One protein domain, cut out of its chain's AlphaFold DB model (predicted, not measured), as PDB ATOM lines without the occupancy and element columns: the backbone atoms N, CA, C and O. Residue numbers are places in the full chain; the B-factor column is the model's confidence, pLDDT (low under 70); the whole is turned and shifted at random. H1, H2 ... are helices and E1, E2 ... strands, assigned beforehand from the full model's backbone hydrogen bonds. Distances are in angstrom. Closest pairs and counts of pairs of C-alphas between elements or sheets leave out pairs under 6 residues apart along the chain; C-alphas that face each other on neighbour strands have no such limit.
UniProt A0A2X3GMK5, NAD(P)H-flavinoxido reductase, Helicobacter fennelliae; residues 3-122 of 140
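This is residues 3 to 122 of the 140 residues of the protein "NAD(P)H-flavinoxido reductase" of Helicobacter fennelliae (UniProt A0A2X3GMK5). A long helix, H4, lies along one face of a narrow, staggered three-strand sheet, whose strand E3 bends and pairs with E1 by one half and E2 by the other. Beyond the H1 end, H2 and H3 extend the long axis, while H5 grazes the sheet. The 120 printed residues run E1 H1 H2 H3 H4 E2 H5 E3, five named helices and three named strands, with antiparallel sheet order E1 E3 E2. The class is mixed; the whole is loose, with a radius of gyration of the C-alphas of 17.3 A, and spans 57 by 33 by 27 A.

E1 is residues 3 to 6, from C-alpha 3 at (124.663, 148.330, 132.774). H1 is 8 to 11, H2 16 to 25, H3 30 to 47, 24.3 A long, and H4 54 to 78, 36.6 A. E2 is 82 to 86, H5 91 to 100, and E3 109 to 118, 26.5 A, ending at C-alpha 118 (113.813, 144.968, 145.443).

E3 bends by 58 degrees at residue 112. N 5 and O 110 are 2.9 A apart between E1 and E3, and N 84 and O 116 2.9 A between E2 and E3, within hydrogen-bond range. H4 is on the sheet, two layers, a helix on one face of a sheet, at a height over the sheet of 7.5 A; it lies over E3, and only just not over E2, on which 2 of its 25 C-alphas fall; C-alphas 62 and 112, the closest of H4 and E3, are 5.1 A apart. H4 touches H1 with residues 54 to 58 alone, closest C-alphas 8 and 54, 5.7 A. H1 and H2 touch only at the corner, closest C-alphas 10 and 17, 5.2 A. H2 and H3 only just touch, with 3 pairs of C-alphas within 8 A, closest 22 and 33, 6.2 A. H5 only grazes the sheet, with residues 91 to 99. In H3 and H5 every O i to N i+4 pair is within hydrogen-bond range, in H2 5 of 6 and in H4 19 of 21; H1 is too short for one.

The C-alphas of Glu 31 and Asn 122 are farthest apart, 57.6 A. The printed part has no cut, no link is long, and no printed residue is under 70 in pLDDT.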
ATOM      1  N   ILE A   3     124.971 148.002 134.167       98.44
ATOM      2  CA  ILE A   3     124.663 148.330 132.774       98.44
ATOM      3  C   ILE A   3     125.962 148.731 132.083       98.44
ATOM      4  O   ILE A   3     126.682 149.612 132.557       98.44
ATOM      5  N   LEU A   4     126.253 148.076 130.961       98.56
ATOM      6  CA  LEU A   4     127.465 148.292 130.184       98.56
ATOM      7  C   LEU A   4     127.155 149.083 128.911       98.56
ATOM      8  O   LEU A   4     126.159 148.817 128.237       98.56
ATOM      9  N   ALA A   5     128.033 150.020 128.568       98.56
ATOM     10  CA  ALA A   5     127.998 150.752 127.308       98.56
ATOM     11  C   ALA A   5     129.123 150.276 126.387       98.56
ATOM     12  O   ALA A   5     130.209 149.923 126.852       98.56
ATOM     13  N   ARG A   6     128.869 150.275 125.074       98.25
ATOM     14  CA  ARG A   6     129.898 149.955 124.075       98.25
ATOM     15  C   ARG A   6     130.925 151.079 123.957       98.25
ATOM     16  O   ARG A   6     130.584 152.254 124.079       98.25
ATOM     17  N   LYS A   7     132.171 150.706 123.678       97.81
ATOM     18  CA  LYS A   7     133.305 151.612 123.439       97.81
ATOM     19  C   LYS A   7     133.540 151.837 121.942       97.81
ATOM     20  O   LYS A   7     132.897 151.226 121.086       97.81
ATOM     21  N   ASN A   8     134.489 152.716 121.617       96.50
ATOM     22  CA  ASN A   8     134.829 153.068 120.236       96.50
ATOM     23  C   ASN A   8     135.255 151.859 119.380       96.50
ATOM     24  O   ASN A   8     134.971 151.835 118.188       96.50
ATOM     25  N   ALA A   9     135.830 150.808 119.980       97.06
ATOM     26  CA  ALA A   9     136.138 149.559 119.272       97.06
ATOM     27  C   ALA A   9     134.938 149.014 118.470       97.06
ATOM     28  O   ALA A   9     135.109 148.504 117.363       97.06
ATOM     29  N   ASP A  10     133.726 149.197 119.000       97.00
ATOM     30  CA  ASP A  10     132.483 148.819 118.337       97.00
ATOM     31  C   ASP A  10     131.763 149.996 117.694       97.00
ATOM     32  O   ASP A  10     131.093 149.821 116.684       97.00
ATOM     33  N   LEU A  11     131.869 151.193 118.263       95.38
ATOM     34  CA  LEU A  11     131.127 152.363 117.793       95.38
ATOM     35  C   LEU A  11     131.851 153.153 116.701       95.38
ATOM     36  O   LEU A  11     131.293 154.121 116.199       95.38
ATOM     37  N   HIS A  12     133.044 152.743 116.276       93.75
ATOM     38  CA  HIS A  12     133.685 153.319 115.102       93.75
ATOM     39  C   HIS A  12     132.879 152.986 113.824       93.75
ATOM     40  O   HIS A  12     132.462 151.836 113.657       93.75
ATOM     41  N   PRO A  13     132.686 153.915 112.864       91.69
ATOM     42  CA  PRO A  13     131.862 153.663 111.668       91.69
ATOM     43  C   PRO A  13     132.314 152.484 110.794       91.69
ATOM     44  O   PRO A  13     131.512 151.858 110.093       91.69
ATOM     45  N   GLN A  14     133.609 152.177 110.855       92.12
ATOM     46  CA  GLN A  14     134.241 151.067 110.136       92.12
ATOM     47  C   GLN A  14     134.406 149.800 110.988       92.12
ATOM     48  O   GLN A  14     135.103 148.876 110.578       92.12
ATOM     49  N   SER A  15     133.813 149.739 112.184       94.81
ATOM     50  CA  SER A  15     133.917 148.549 113.024       94.81
ATOM     51  C   SER A  15     133.180 147.355 112.401       94.81
ATOM     52  O   SER A  15     132.196 147.480 111.652       94.81
ATOM     53  N   THR A  16     133.637 146.154 112.749       96.31
ATOM     54  CA  THR A  16     132.931 144.911 112.418       96.31
ATOM     55  C   THR A  16     131.568 144.853 113.102       96.31
ATOM     56  O   THR A  16     130.612 144.379 112.496       96.31
ATOM     57  N   TYR A  17     131.443 145.413 114.310       96.25
ATOM     58  CA  TYR A  17     130.176 145.500 115.030       96.25
ATOM     59  C   TYR A  17     129.115 146.296 114.261       96.25
ATOM     60  O   TYR A  17     127.996 145.820 114.090       96.25
ATOM     61  N   ILE A  18     129.452 147.482 113.745       95.12
ATOM     62  CA  ILE A  18     128.508 148.282 112.954       95.12
ATOM     63  C   ILE A  18     128.100 147.528 111.687       95.12
ATOM     64  O   ILE A  18     126.923 147.520 111.325       95.12
ATOM     65  N   THR A  19     129.045 146.833 111.050       95.44
ATOM     66  CA  THR A  19     128.755 145.965 109.900       95.44
ATOM     67  C   THR A  19     127.761 144.863 110.252       95.44
ATOM     68  O   THR A  19     126.746 144.732 109.573       95.44
ATOM     69  N   HIS A  20     128.006 144.138 111.341       96.69
ATOM     70  CA  HIS A  20     127.118 143.099 111.854       96.69
ATOM     71  C   HIS A  20     125.713 143.642 112.153       96.69
ATOM     72  O   HIS A  20     124.719 143.099 111.679       96.69
ATOM     73  N   MET A  21     125.613 144.772 112.861       97.06
ATOM     74  CA  MET A  21     124.324 145.398 113.168       97.06
ATOM     75  C   MET A  21     123.546 145.764 111.901       97.06
ATOM     76  O   MET A  21     122.334 145.588 111.835       97.06
ATOM     77  N   MET A  22     124.210 146.312 110.887       96.44
ATOM     78  CA  MET A  22     123.541 146.703 109.648       96.44
ATOM     79  C   MET A  22     123.139 145.503 108.785       96.44
ATOM     80  O   MET A  22     122.036 145.498 108.240       96.44
ATOM     81  N   ASN A  23     124.019 144.511 108.659       96.75
ATOM     82  CA  ASN A  23     123.807 143.364 107.786       96.75
ATOM     83  C   ASN A  23     122.926 142.302 108.450       96.75
ATOM     84  O   ASN A  23     121.839 142.006 107.967       96.75
ATOM     85  N   ASP A  24     123.374 141.773 109.584       97.38
ATOM     86  CA  ASP A  24     122.820 140.555 110.175       97.38
ATOM     87  C   ASP A  24     121.595 140.847 111.049       97.38
ATOM     88  O   ASP A  24     120.681 140.031 111.121       97.38
ATOM     89  N   ILE A  25     121.561 142.016 111.701       97.31
ATOM     90  CA  ILE A  25     120.460 142.400 112.602       97.31
ATOM     91  C   ILE A  25     119.381 143.203 111.872       97.31
ATOM     92  O   ILE A  25     118.195 142.920 112.017       97.31
ATOM     93  N   HIS A  26     119.767 144.213 111.089       96.69
ATOM     94  CA  HIS A  26     118.806 145.064 110.380       96.69
ATOM     95  C   HIS A  26     118.445 144.569 108.970       96.69
ATOM     96  O   HIS A  26     117.492 145.091 108.394       96.69
ATOM     97  N   GLY A  27     119.191 143.617 108.394       96.81
ATOM     98  CA  GLY A  27     118.905 143.072 107.062       96.81
ATOM     99  C   GLY A  27     119.052 144.087 105.923       96.81
ATOM    100  O   GLY A  27     118.319 144.021 104.938       96.81
ATOM    101  N   LEU A  28     119.946 145.072 106.060       97.06
ATOM    102  CA  LEU A  28     120.100 146.130 105.059       97.06
ATOM    103  C   LEU A  28     120.861 145.631 103.827       97.06
ATOM    104  O   LEU A  28     121.896 144.981 103.949       97.06
ATOM    105  N   ASN A  29     120.412 146.023 102.633       96.88
ATOM    106  CA  ASN A  29     121.174 145.803 101.403       96.88
ATOM    107  C   ASN A  29     122.437 146.694 101.347       96.88
ATOM    108  O   ASN A  29     122.573 147.653 102.108       96.88
ATOM    109  N   ALA A  30     123.358 146.395 100.428       95.62
ATOM    110  CA  ALA A  30     124.654 147.078 100.345       95.62
ATOM    111  C   ALA A  30     124.546 148.607 100.175       95.62
ATOM    112  O   ALA A  30     125.318 149.352 100.781       95.62
ATOM    113  N   GLU A  31     123.567 149.080  99.400       96.75
ATOM    114  CA  GLU A  31     123.317 150.510  99.195       96.75
ATOM    115  C   GLU A  31     122.890 151.192 100.504       96.75
ATOM    116  O   GLU A  31     123.498 152.177 100.929       96.75
ATOM    117  N   ALA A  32     121.911 150.620 101.209       96.31
ATOM    118  CA  ALA A  32     121.435 151.133 102.489       96.31
ATOM    119  C   ALA A  32     122.517 151.079 103.581       96.31
ATOM    120  O   ALA A  32     122.595 151.985 104.415       96.31
ATOM    121  N   GLN A  33     123.375 150.052 103.575       95.25
ATOM    122  CA  GLN A  33     124.533 149.978 104.471       95.25
ATOM    123  C   GLN A  33     125.519 151.121 104.206       95.25
ATOM    124  O   GLN A  33     125.959 151.777 105.149       95.25
ATOM    125  N   SER A  34     125.848 151.381 102.936       94.88
ATOM    126  CA  SER A  34     126.751 152.470 102.550       94.88
ATOM    127  C   SER A  34     126.210 153.827 103.004       94.88
ATOM    128  O   SER A  34     126.897 154.572 103.706       94.88
ATOM    129  N   LEU A  35     124.934 154.096 102.714       95.50
ATOM    130  CA  LEU A  35     124.270 155.333 103.114       95.50
ATOM    131  C   LEU A  35     124.249 155.501 104.642       95.50
ATOM    132  O   LEU A  35     124.601 156.560 105.163       95.50
ATOM    133  N   ARG A  36     123.887 154.446 105.385       94.38
ATOM    134  CA  ARG A  36     123.841 154.493 106.854       94.38
ATOM    135  C   ARG A  36     125.224 154.715 107.467       94.38
ATOM    136  O   ARG A  36     125.320 155.425 108.466       94.38
ATOM    137  N   ARG A  37     126.290 154.153 106.885       94.56
ATOM    138  CA  ARG A  37     127.667 154.441 107.321       94.56
ATOM    139  C   ARG A  37     128.038 155.894 107.087       94.56
ATOM    140  O   ARG A  37     128.607 156.492 107.990       94.56
ATOM    141  N   GLY A  38     127.675 156.456 105.933       94.56
ATOM    142  CA  GLY A  38     127.866 157.878 105.650       94.56
ATOM    143  C   GLY A  38     127.213 158.756 106.719       94.56
ATOM    144  O   GLY A  38     127.881 159.593 107.318       94.56
ATOM    145  N   PHE A  39     125.947 158.490 107.057       93.75
ATOM    146  CA  PHE A  39     125.265 159.220 108.131       93.75
ATOM    147  C   PHE A  39     125.948 159.077 109.489       93.75
ATOM    148  O   PHE A  39     126.054 160.054 110.225       93.75
ATOM    149  N   PHE A  40     126.396 157.872 109.835       91.62
ATOM    150  CA  PHE A  40     127.053 157.630 111.115       91.62
ATOM    151  C   PHE A  40     128.439 158.292 111.195       91.62
ATOM    152  O   PHE A  40     128.818 158.790 112.252       91.62
ATOM    153  N   ASP A  41     129.161 158.372 110.076       93.88
ATOM    154  CA  ASP A  41     130.435 159.088 109.961       93.88
ATOM    155  C   ASP A  41     130.247 160.606 110.120       93.88
ATOM    156  O   ASP A  41     130.865 161.210 110.998       93.88
ATOM    157  N   THR A  42     129.316 161.207 109.368       95.88
ATOM    158  CA  THR A  42     128.940 162.630 109.497       95.88
ATOM    159  C   THR A  42     128.434 162.957 110.900       95.88
ATOM    160  O   THR A  42     128.790 163.977 111.485       95.88
ATOM    161  N   PHE A  43     127.642 162.069 111.501       94.19
ATOM    162  CA  PHE A  43     127.175 162.236 112.872       94.19
ATOM    163  C   PHE A  43     128.339 162.378 113.865       94.19
ATOM    164  O   PHE A  43     128.318 163.270 114.716       94.19
ATOM    165  N   GLN A  44     129.368 161.532 113.739       94.81
ATOM    166  CA  GLN A  44     130.533 161.570 114.622       94.81
ATOM    167  C   GLN A  44     131.473 162.738 114.345       94.81
ATOM    168  O   GLN A  44     132.002 163.326 115.292       94.81
ATOM    169  N   LYS A  45     131.700 163.071 113.073       95.38
ATOM    170  CA  LYS A  45     132.643 164.122 112.674       95.38
ATOM    171  C   LYS A  45     132.052 165.516 112.817       95.38
ATOM    172  O   LYS A  45     132.686 166.366 113.434       95.38
ATOM    173  N   ASP A  46     130.837 165.714 112.318       95.25
ATOM    174  CA  ASP A  46     130.286 167.046 112.063       95.25
ATOM    175  C   ASP A  46     129.182 167.435 113.052       95.25
ATOM    176  O   ASP A  46     129.133 168.575 113.506       95.25
ATOM    177  N   HIS A  47     128.285 166.510 113.414       94.50
ATOM    178  CA  HIS A  47     127.128 166.860 114.252       94.50
ATOM    179  C   HIS A  47     127.452 166.878 115.749       94.50
ATOM    180  O   HIS A  47     127.020 167.771 116.473       94.50
ATOM    181  N   PHE A  48     128.177 165.867 116.227       93.31
ATOM    182  CA  PHE A  48     128.518 165.717 117.647       93.31
ATOM    183  C   PHE A  48     130.019 165.907 117.924       93.31
ATOM    184  O   PHE A  48     130.415 165.968 119.089       93.31
ATOM    185  N   CYS A  49     130.850 166.016 116.879       94.44
ATOM    186  CA  CYS A  49     132.275 166.361 116.959       94.44
ATOM    187  C   CYS A  49     133.069 165.503 117.963       94.44
ATOM    188  O   CYS A  49     133.738 166.009 118.875       94.44
ATOM    189  N   PHE A  50     132.957 164.185 117.819       94.62
ATOM    190  CA  PHE A  50     133.535 163.196 118.728       94.62
ATOM    191  C   PHE A  50     134.176 161.989 118.024       94.62
ATOM    192  O   PHE A  50     134.559 161.029 118.685       94.62
ATOM    193  N   TYR A  51     134.348 162.055 116.701       94.50
ATOM    194  CA  TYR A  51     135.097 161.066 115.925       94.50
ATOM    195  C   TYR A  51     136.498 160.827 116.517       94.50
ATOM    196  O   TYR A  51     137.232 161.780 116.779       94.50
ATOM    197  N   ASN A  52     136.864 159.559 116.733       92.50
ATOM    198  CA  ASN A  52     138.120 159.138 117.378       92.50
ATOM    199  C   ASN A  52     138.395 159.774 118.756       92.50
ATOM    200  O   ASN A  52     139.546 159.883 119.177       92.50
ATOM    201  N   ASN A  53     137.350 160.190 119.477       96.25
ATOM    202  CA  ASN A  53     137.449 160.645 120.859       96.25
ATOM    203  C   ASN A  53     136.797 159.614 121.786       96.25
ATOM    204  O   ASN A  53     135.612 159.715 122.105       96.25
ATOM    205  N   ASP A  54     137.580 158.620 122.206       96.06
ATOM    206  CA  ASP A  54     137.092 157.472 122.977       96.06
ATOM    207  C   ASP A  54     136.268 157.862 124.219       96.06
ATOM    208  O   ASP A  54     135.161 157.333 124.354       96.06
ATOM    209  N   PRO A  55     136.702 158.811 125.081       96.12
ATOM    210  CA  PRO A  55     135.892 159.250 126.217       96.12
ATOM    211  C   PRO A  55     134.535 159.826 125.802       96.12
ATOM    212  O   PRO A  55     133.506 159.420 126.335       96.12
ATOM    213  N   LYS A  56     134.494 160.719 124.802       97.44
ATOM    214  CA  LYS A  56     133.227 161.313 124.344       97.44
ATOM    215  C   LYS A  56     132.302 160.286 123.690       97.44
ATOM    216  O   LYS A  56     131.085 160.391 123.832       97.44
ATOM    217  N   ILE A  57     132.862 159.316 122.961       97.19
ATOM    218  CA  ILE A  57     132.096 158.221 122.350       97.19
ATOM    219  C   ILE A  57     131.470 157.355 123.437       97.19
ATOM    220  O   ILE A  57     130.281 157.043 123.363       97.19
ATOM    221  N   PHE A  58     132.250 157.015 124.461       97.88
ATOM    222  CA  PHE A  58     131.765 156.253 125.599       97.88
ATOM    223  C   PHE A  58     130.685 157.018 126.377       97.88
ATOM    224  O   PHE A  58     129.609 156.470 126.601       97.88
ATOM    225  N   ASP A  59     130.883 158.305 126.675       98.00
ATOM    226  CA  ASP A  59     129.871 159.144 127.333       98.00
ATOM    227  C   ASP A  59     128.572 159.234 126.520       98.00
ATOM    228  O   ASP A  59     127.466 159.202 127.070       98.00
ATOM    229  N   TRP A  60     128.680 159.338 125.192       97.88
ATOM    230  CA  TRP A  60     127.519 159.305 124.307       97.88
ATOM    231  C   TRP A  60     126.773 157.969 124.388       97.88
ATOM    232  O   TRP A  60     125.540 157.964 124.460       97.88
ATOM    233  N   ALA A  61     127.498 156.850 124.417       98.12
ATOM    234  CA  ALA A  61     126.917 155.523 124.567       98.12
ATOM    235  C   ALA A  61     126.251 155.351 125.944       98.12
ATOM    236  O   ALA A  61     125.116 154.878 126.021       98.12
ATOM    237  N   CYS A  62     126.894 155.828 127.014       98.56
ATOM    238  CA  CYS A  62     126.337 155.855 128.364       98.56
ATOM    239  C   CYS A  62     125.000 156.597 128.401       98.56
ATOM    240  O   CYS A  62     124.041 156.067 128.952       98.56
ATOM    241  N   LYS A  63     124.869 157.759 127.742       98.50
ATOM    242  CA  LYS A  63     123.583 158.486 127.656       98.50
ATOM    243  C   LYS A  63     122.445 157.618 127.107       98.50
ATOM    244  O   LYS A  63     121.316 157.752 127.573       98.50
ATOM    245  N   GLN A  64     122.729 156.692 126.187       98.25
ATOM    246  CA  GLN A  64     121.721 155.750 125.683       98.25
ATOM    247  C   GLN A  64     121.315 154.735 126.766       98.25
ATOM    248  O   GLN A  64     120.134 154.418 126.914       98.25
ATOM    249  N   CYS A  65     122.266 154.279 127.587       98.62
ATOM    250  CA  CYS A  65     121.995 153.423 128.745       98.62
ATOM    251  C   CYS A  65     121.100 154.108 129.792       98.62
ATOM    252  O   CYS A  65     120.261 153.433 130.386       98.62
ATOM    253  N   TYR A  66     121.205 155.429 129.989       98.75
ATOM    254  CA  TYR A  66     120.324 156.161 130.916       98.75
ATOM    255  C   TYR A  66     118.859 156.190 130.459       98.75
ATOM    256  O   TYR A  66     117.966 156.214 131.303       98.75
ATOM    257  N   ILE A  67     118.589 156.118 129.148       98.69
ATOM    258  CA  ILE A  67     117.219 155.982 128.626       98.69
ATOM    259  C   ILE A  67     116.643 154.625 129.049       98.69
ATOM    260  O   ILE A  67     115.544 154.553 129.602       98.69
ATOM    261  N   ALA A  68     117.408 153.549 128.844       98.38
ATOM    262  CA  ALA A  68     117.012 152.212 129.276       98.38
ATOM    263  C   ALA A  68     116.826 152.148 130.800       98.38
ATOM    264  O   ALA A  68     115.800 151.656 131.266       98.38
ATOM    265  N   LEU A  69     117.760 152.715 131.571       98.69
ATOM    266  CA  LEU A  69     117.651 152.822 133.025       98.69
ATOM    267  C   LEU A  69     116.356 153.536 133.433       98.69
ATOM    268  O   LEU A  69     115.594 152.989 134.223       98.69
ATOM    269  N   GLY A  70     116.060 154.710 132.866       98.56
ATOM    270  CA  GLY A  70     114.838 155.463 133.162       98.56
ATOM    271  C   GLY A  70     113.561 154.648 132.929       98.56
ATOM    272  O   GLY A  70     112.663 154.649 133.777       98.56
ATOM    273  N   ASN A  71     113.509 153.885 131.833       98.56
ATOM    274  CA  ASN A  71     112.400 152.973 131.548       98.56
ATOM    275  C   ASN A  71     112.294 151.858 132.600       98.56
ATOM    276  O   ASN A  71     111.203 151.593 133.101       98.56
ATOM    277  N   MET A  72     113.415 151.239 132.978       98.44
ATOM    278  CA  MET A  72     113.435 150.173 133.984       98.44
ATOM    279  C   MET A  72     112.976 150.660 135.360       98.44
ATOM    280  O   MET A  72     112.158 149.998 135.993       98.44
ATOM    281  N   LEU A  73     113.459 151.824 135.811       98.56
ATOM    282  CA  LEU A  73     113.049 152.434 137.082       98.56
ATOM    283  C   LEU A  73     111.545 152.750 137.086       98.56
ATOM    284  O   LEU A  73     110.851 152.494 138.069       98.56
ATOM    285  N   SER A  74     111.034 153.280 135.972       98.50
ATOM    286  CA  SER A  74     109.618 153.646 135.840       98.50
ATOM    287  C   SER A  74     108.714 152.415 135.861       98.50
ATOM    288  O   SER A  74     107.730 152.386 136.597       98.50
ATOM    289  N   VAL A  75     109.066 151.373 135.102       98.50
ATOM    290  CA  VAL A  75     108.316 150.110 135.083       98.50
ATOM    291  C   VAL A  75     108.388 149.405 136.438       98.50
ATOM    292  O   VAL A  75     107.368 148.907 136.902       98.50
ATOM    293  N   ALA A  76     109.540 149.412 137.116       98.38
ATOM    294  CA  ALA A  76     109.649 148.878 138.473       98.38
ATOM    295  C   ALA A  76     108.661 149.571 139.425       98.38
ATOM    296  O   ALA A  76     107.884 148.894 140.096       98.38
ATOM    297  N   GLY A  77     108.599 150.908 139.393       97.69
ATOM    298  CA  GLY A  77     107.636 151.680 140.179       97.69
ATOM    299  C   GLY A  77     106.175 151.332 139.871       97.69
ATOM    300  O   GLY A  77     105.381 151.186 140.798       97.69
ATOM    301  N   LEU A  78     105.823 151.136 138.593       98.38
ATOM    302  CA  LEU A  78     104.480 150.691 138.184       98.38
ATOM    303  C   LEU A  78     104.130 149.295 138.715       98.38
ATOM    304  O   LEU A  78     102.969 149.022 139.007       98.38
ATOM    305  N   LEU A  79     105.127 148.420 138.849       98.44
ATOM    306  CA  LEU A  79     104.973 147.059 139.361       98.44
ATOM    307  C   LEU A  79     105.089 146.967 140.893       98.44
ATOM    308  O   LEU A  79     105.064 145.865 141.437       98.44
ATOM    309  N   GLY A  80     105.228 148.094 141.599       97.50
ATOM    310  CA  GLY A  80     105.412 148.111 143.053       97.50
ATOM    311  C   GLY A  80     106.778 147.595 143.516       97.50
ATOM    312  O   GLY A  80     106.931 147.216 144.674       97.50
ATOM    313  N   VAL A  81     107.767 147.569 142.622       98.50
ATOM    314  CA  VAL A  81     109.155 147.201 142.913       98.50
ATOM    315  C   VAL A  81     109.962 148.475 143.146       98.50
ATOM    316  O   VAL A  81     109.966 149.396 142.330       98.50
ATOM    317  N   ASP A  82     110.681 148.525 144.260       98.44
ATOM    318  CA  ASP A  82     111.617 149.599 144.552       98.44
ATOM    319  C   ASP A  82     112.885 149.468 143.715       98.44
ATOM    320  O   ASP A  82     113.361 148.373 143.416       98.44
ATOM    321  N   SER A  83     113.468 150.611 143.368       98.19
ATOM    322  CA  SER A  83     114.674 150.670 142.551       98.19
ATOM    323  C   SER A  83     115.611 151.787 142.995       98.19
ATOM    324  O   SER A  83     115.150 152.839 143.446       98.19
ATOM    325  N   LEU A  84     116.918 151.571 142.831       97.94
ATOM    326  CA  LEU A  84     117.969 152.534 143.160       97.94
ATOM    327  C   LEU A  84     118.984 152.622 142.009       97.94
ATOM    328  O   LEU A  84     119.741 151.663 141.832       97.94
ATOM    329  N   PRO A  85     119.036 153.732 141.245       98.44
ATOM    330  CA  PRO A  85     120.142 154.007 140.332       98.44
ATOM    331  C   PRO A  85     121.402 154.396 141.118       98.44
ATOM    332  O   PRO A  85     121.313 155.072 142.144       98.44
ATOM    333  N   ILE A  86     122.572 153.949 140.661       98.62
ATOM    334  CA  ILE A  86     123.838 154.058 141.396       98.62
ATOM    335  C   ILE A  86     124.957 154.471 140.430       98.62
ATOM    336  O   ILE A  86     125.320 153.706 139.539       98.62
ATOM    337  N   GLU A  87     125.532 155.652 140.673       98.19
ATOM    338  CA  GLU A  87     126.796 156.149 140.088       98.19
ATOM    339  C   GLU A  87     127.919 156.253 141.141       98.19
ATOM    340  O   GLU A  87     129.077 156.486 140.815       98.19
ATOM    341  N   GLY A  88     127.585 156.091 142.428       97.50
ATOM    342  CA  GLY A  88     128.494 156.286 143.562       97.50
ATOM    343  C   GLY A  88     129.481 155.136 143.772       97.50
ATOM    344  O   GLY A  88     129.491 154.532 144.843       97.50
ATOM    345  N   PHE A  89     130.283 154.814 142.760       97.50
ATOM    346  CA  PHE A  89     131.332 153.795 142.805       97.50
ATOM    347  C   PHE A  89     132.610 154.286 142.110       97.50
ATOM    348  O   PHE A  89     132.593 155.228 141.320       97.50
ATOM    349  N   ASN A  90     133.741 153.636 142.393       98.19
ATOM    350  CA  ASN A  90     134.979 153.881 141.660       98.19
ATOM    351  C   ASN A  90     134.948 153.099 140.340       98.19
ATOM    352  O   ASN A  90     135.058 151.873 140.349       98.19
ATOM    353  N   HIS A  91     134.801 153.804 139.218       96.19
ATOM    354  CA  HIS A  91     134.715 153.186 137.892       96.19
ATOM    355  C   HIS A  91     135.899 152.265 137.580       96.19
ATOM    356  O   HIS A  91     135.678 151.133 137.164       96.19
ATOM    357  N   ALA A  92     137.136 152.713 137.820       97.06
ATOM    358  CA  ALA A  92     138.329 151.938 137.479       97.06
ATOM    359  C   ALA A  92     138.400 150.628 138.274       97.06
ATOM    360  O   ALA A  92     138.599 149.568 137.693       97.06
ATOM    361  N   GLN A  93     138.159 150.697 139.587       98.38
ATOM    362  CA  GLN A  93     138.184 149.513 140.454       98.38
ATOM    363  C   GLN A  93     137.072 148.521 140.105       98.38
ATOM    364  O   GLN A  93     137.284 147.314 140.122       98.38
ATOM    365  N   VAL A  94     135.873 149.013 139.781       98.38
ATOM    366  CA  VAL A  94     134.774 148.141 139.357       98.38
ATOM    367  C   VAL A  94     135.091 147.478 138.018       98.38
ATOM    368  O   VAL A  94     134.874 146.278 137.886       98.38
ATOM    369  N   GLU A  95     135.578 148.230 137.027       98.19
ATOM    370  CA  GLU A  95     135.934 147.654 135.726       98.19
ATOM    371  C   GLU A  95     137.043 146.607 135.853       98.19
ATOM    372  O   GLU A  95     136.933 145.557 135.225       98.19
ATOM    373  N   GLU A  96     138.047 146.847 136.700       98.38
ATOM    374  CA  GLU A  96     139.108 145.883 137.015       98.38
ATOM    375  C   GLU A  96     138.527 144.589 137.599       98.38
ATOM    376  O   GLU A  96     138.715 143.521 137.022       98.38
ATOM    377  N   ILE A  97     137.710 144.683 138.656       98.50
ATOM    378  CA  ILE A  97     137.068 143.512 139.279       98.50
ATOM    379  C   ILE A  97     136.247 142.714 138.257       98.50
ATOM    380  O   ILE A  97     136.280 141.480 138.250       98.50
ATOM    381  N   LEU A  98     135.481 143.397 137.402       98.44
ATOM    382  CA  LEU A  98     134.647 142.733 136.401       98.44
ATOM    383  C   LEU A  98     135.478 142.096 135.285       98.44
ATOM    384  O   LEU A  98     135.117 141.012 134.826       98.44
ATOM    385  N   ALA A  99     136.564 142.739 134.856       98.12
ATOM    386  CA  ALA A  99     137.468 142.200 133.847       98.12
ATOM    387  C   ALA A  99     138.197 140.956 134.371       98.12
ATOM    388  O   ALA A  99     138.167 139.916 133.713       98.12
ATOM    389  N   ASP A 100     138.741 141.019 135.590       98.31
ATOM    390  CA  ASP A 100     139.419 139.897 136.253       98.31
ATOM    391  C   ASP A 100     138.479 138.708 136.488       98.31
ATOM    392  O   ASP A 100     138.883 137.547 136.424       98.31
ATOM    393  N   SER A 101     137.193 138.993 136.706       97.81
ATOM    394  CA  SER A 101     136.146 137.977 136.849       97.81
ATOM    395  C   SER A 101     135.613 137.448 135.508       97.81
ATOM    396  O   SER A 101     134.706 136.617 135.502       97.81
ATOM    397  N   GLY A 102     136.112 137.941 134.369       97.62
ATOM    398  CA  GLY A 102     135.641 137.565 133.031       97.62
ATOM    399  C   GLY A 102     134.225 138.050 132.691       97.62
ATOM    400  O   GLY A 102     133.608 137.550 131.752       97.62
ATOM    401  N   LEU A 103     133.689 139.006 133.455       97.75
ATOM    402  CA  LEU A 103     132.344 139.569 133.289       97.75
ATOM    403  C   LEU A 103     132.324 140.835 132.423       97.75
ATOM    404  O   LEU A 103     131.250 141.280 132.016       97.75
ATOM    405  N   LEU A 104     133.491 141.421 132.149       98.19
ATOM    406  CA  LEU A 104     133.646 142.605 131.314       98.19
ATOM    407  C   LEU A 104     134.757 142.399 130.285       98.19
ATOM    408  O   LEU A 104     135.926 142.262 130.635       98.19
ATOM    409  N   ASP A 105     134.397 142.476 129.006       97.94
ATOM    410  CA  ASP A 105     135.369 142.698 127.937       97.94
ATOM    411  C   ASP A 105     135.663 144.201 127.848       97.94
ATOM    412  O   ASP A 105     134.912 144.969 127.238       97.94
ATOM    413  N   SER A 106     136.753 144.629 128.486       96.44
ATOM    414  CA  SER A 106     137.117 146.043 128.628       96.44
ATOM    415  C   SER A 106     137.484 146.727 127.307       96.44
ATOM    416  O   SER A 106     137.484 147.962 127.244       96.44
ATOM    417  N   LYS A 107     137.753 145.957 126.244       96.88
ATOM    418  CA  LYS A 107     137.994 146.486 124.897       96.88
ATOM    419  C   LYS A 107     136.692 146.950 124.252       96.88
ATOM    420  O   LYS A 107     136.660 147.997 123.605       96.88
ATOM    421  N   HIS A 108     135.629 146.173 124.425       98.06
ATOM    422  CA  HIS A 108     134.349 146.401 123.761       98.06
ATOM    423  C   HIS A 108     133.357 147.170 124.640       98.06
ATOM    424  O   HIS A 108     132.530 147.920 124.120       98.06
ATOM    425  N   PHE A 109     133.473 147.055 125.965       98.56
ATOM    426  CA  PHE A 109     132.530 147.621 126.922       98.56
ATOM    427  C   PHE A 109     133.205 148.375 128.070       98.56
ATOM    428  O   PHE A 109     134.373 148.165 128.402       98.56
ATOM    429  N   GLY A 110     132.430 149.257 128.694       98.44
ATOM    430  CA  GLY A 110     132.720 149.856 129.996       98.44
ATOM    431  C   GLY A 110     131.453 149.976 130.839       98.44
ATOM    432  O   GLY A 110     130.339 149.831 130.328       98.44
ATOM    433  N   VAL A 111     131.616 150.232 132.133       98.56
ATOM    434  CA  VAL A 111     130.505 150.361 133.083       98.56
ATOM    435  C   VAL A 111     129.876 151.745 132.952       98.56
ATOM    436  O   VAL A 111     130.519 152.752 133.237       98.56
ATOM    437  N   ALA A 112     128.607 151.792 132.543       98.50
ATOM    438  CA  ALA A 112     127.864 153.040 132.382       98.50
ATOM    439  C   ALA A 112     127.212 153.488 133.694       98.50
ATOM    440  O   ALA A 112     127.351 154.635 134.107       98.50
ATOM    441  N   VAL A 113     126.462 152.583 134.327       98.69
ATOM    442  CA  VAL A 113     125.676 152.852 135.539       98.69
ATOM    443  C   VAL A 113     125.249 151.531 136.178       98.69
ATOM    444  O   VAL A 113     125.168 150.499 135.506       98.69
ATOM    445  N   MET A 114     124.948 151.536 137.473       98.62
ATOM    446  CA  MET A 114     124.375 150.381 138.163       98.62
ATOM    447  C   MET A 114     122.948 150.661 138.629       98.62
ATOM    448  O   MET A 114     122.529 151.804 138.796       98.62
ATOM    449  N   CYS A 115     122.188 149.594 138.862       98.38
ATOM    450  CA  CYS A 115     120.860 149.684 139.451       98.38
ATOM    451  C   CYS A 115     120.575 148.487 140.358       98.38
ATOM    452  O   CYS A 115     120.898 147.342 140.016       98.38
ATOM    453  N   ALA A 116     119.937 148.741 141.496       98.38
ATOM    454  CA  ALA A 116     119.350 147.716 142.352       98.38
ATOM    455  C   ALA A 116     117.822 147.724 142.219       98.38
ATOM    456  O   ALA A 116     117.232 148.776 141.977       98.38
ATOM    457  N   PHE A 117     117.204 146.557 142.398       98.31
ATOM    458  CA  PHE A 117     115.754 146.374 142.458       98.31
ATOM    459  C   PHE A 117     115.409 145.497 143.659       98.31
ATOM    460  O   PHE A 117     116.183 144.600 144.000       98.31
ATOM    461  N   GLY A 118     114.268 145.742 144.294       98.06
ATOM    462  CA  GLY A 118     113.813 144.968 145.443       98.06
ATOM    463  C   GLY A 118     112.553 145.552 146.065       98.06
ATOM    464  O   GLY A 118     111.821 146.288 145.415       98.06
ATOM    465  N   PHE A 119     112.312 145.243 147.334       98.00
ATOM    466  CA  PHE A 119     111.205 145.809 148.101       98.00
ATOM    467  C   PHE A 119     111.768 146.547 149.312       98.00
ATOM    468  O   PHE A 119     112.633 146.019 150.018       98.00
ATOM    469  N   ARG A 120     111.320 147.783 149.534       96.62
ATOM    470  CA  ARG A 120     111.768 148.604 150.657       96.62
ATOM    471  C   ARG A 120     111.415 147.919 151.971       96.62
ATOM    472  O   ARG A 120     110.298 147.454 152.170       96.62
ATOM    473  N   LEU A 121     112.373 147.914 152.892       97.50
ATOM    474  CA  LEU A 121     112.128 147.467 154.261       97.50
ATOM    475  C   LEU A 121     111.361 148.523 155.071       97.50
ATOM    476  O   LEU A 121     110.564 148.184 155.934       97.50
ATOM    477  N   ASN A 122     111.623 149.804 154.802       97.31
ATOM    478  CA  ASN A 122     111.039 150.933 155.518       97.31
ATOM    479  C   ASN A 122     110.587 152.005 154.530       97.31
ATOM    480  O   ASN A 122     111.196 152.178 153.471       97.31
TER     481      ASN A 122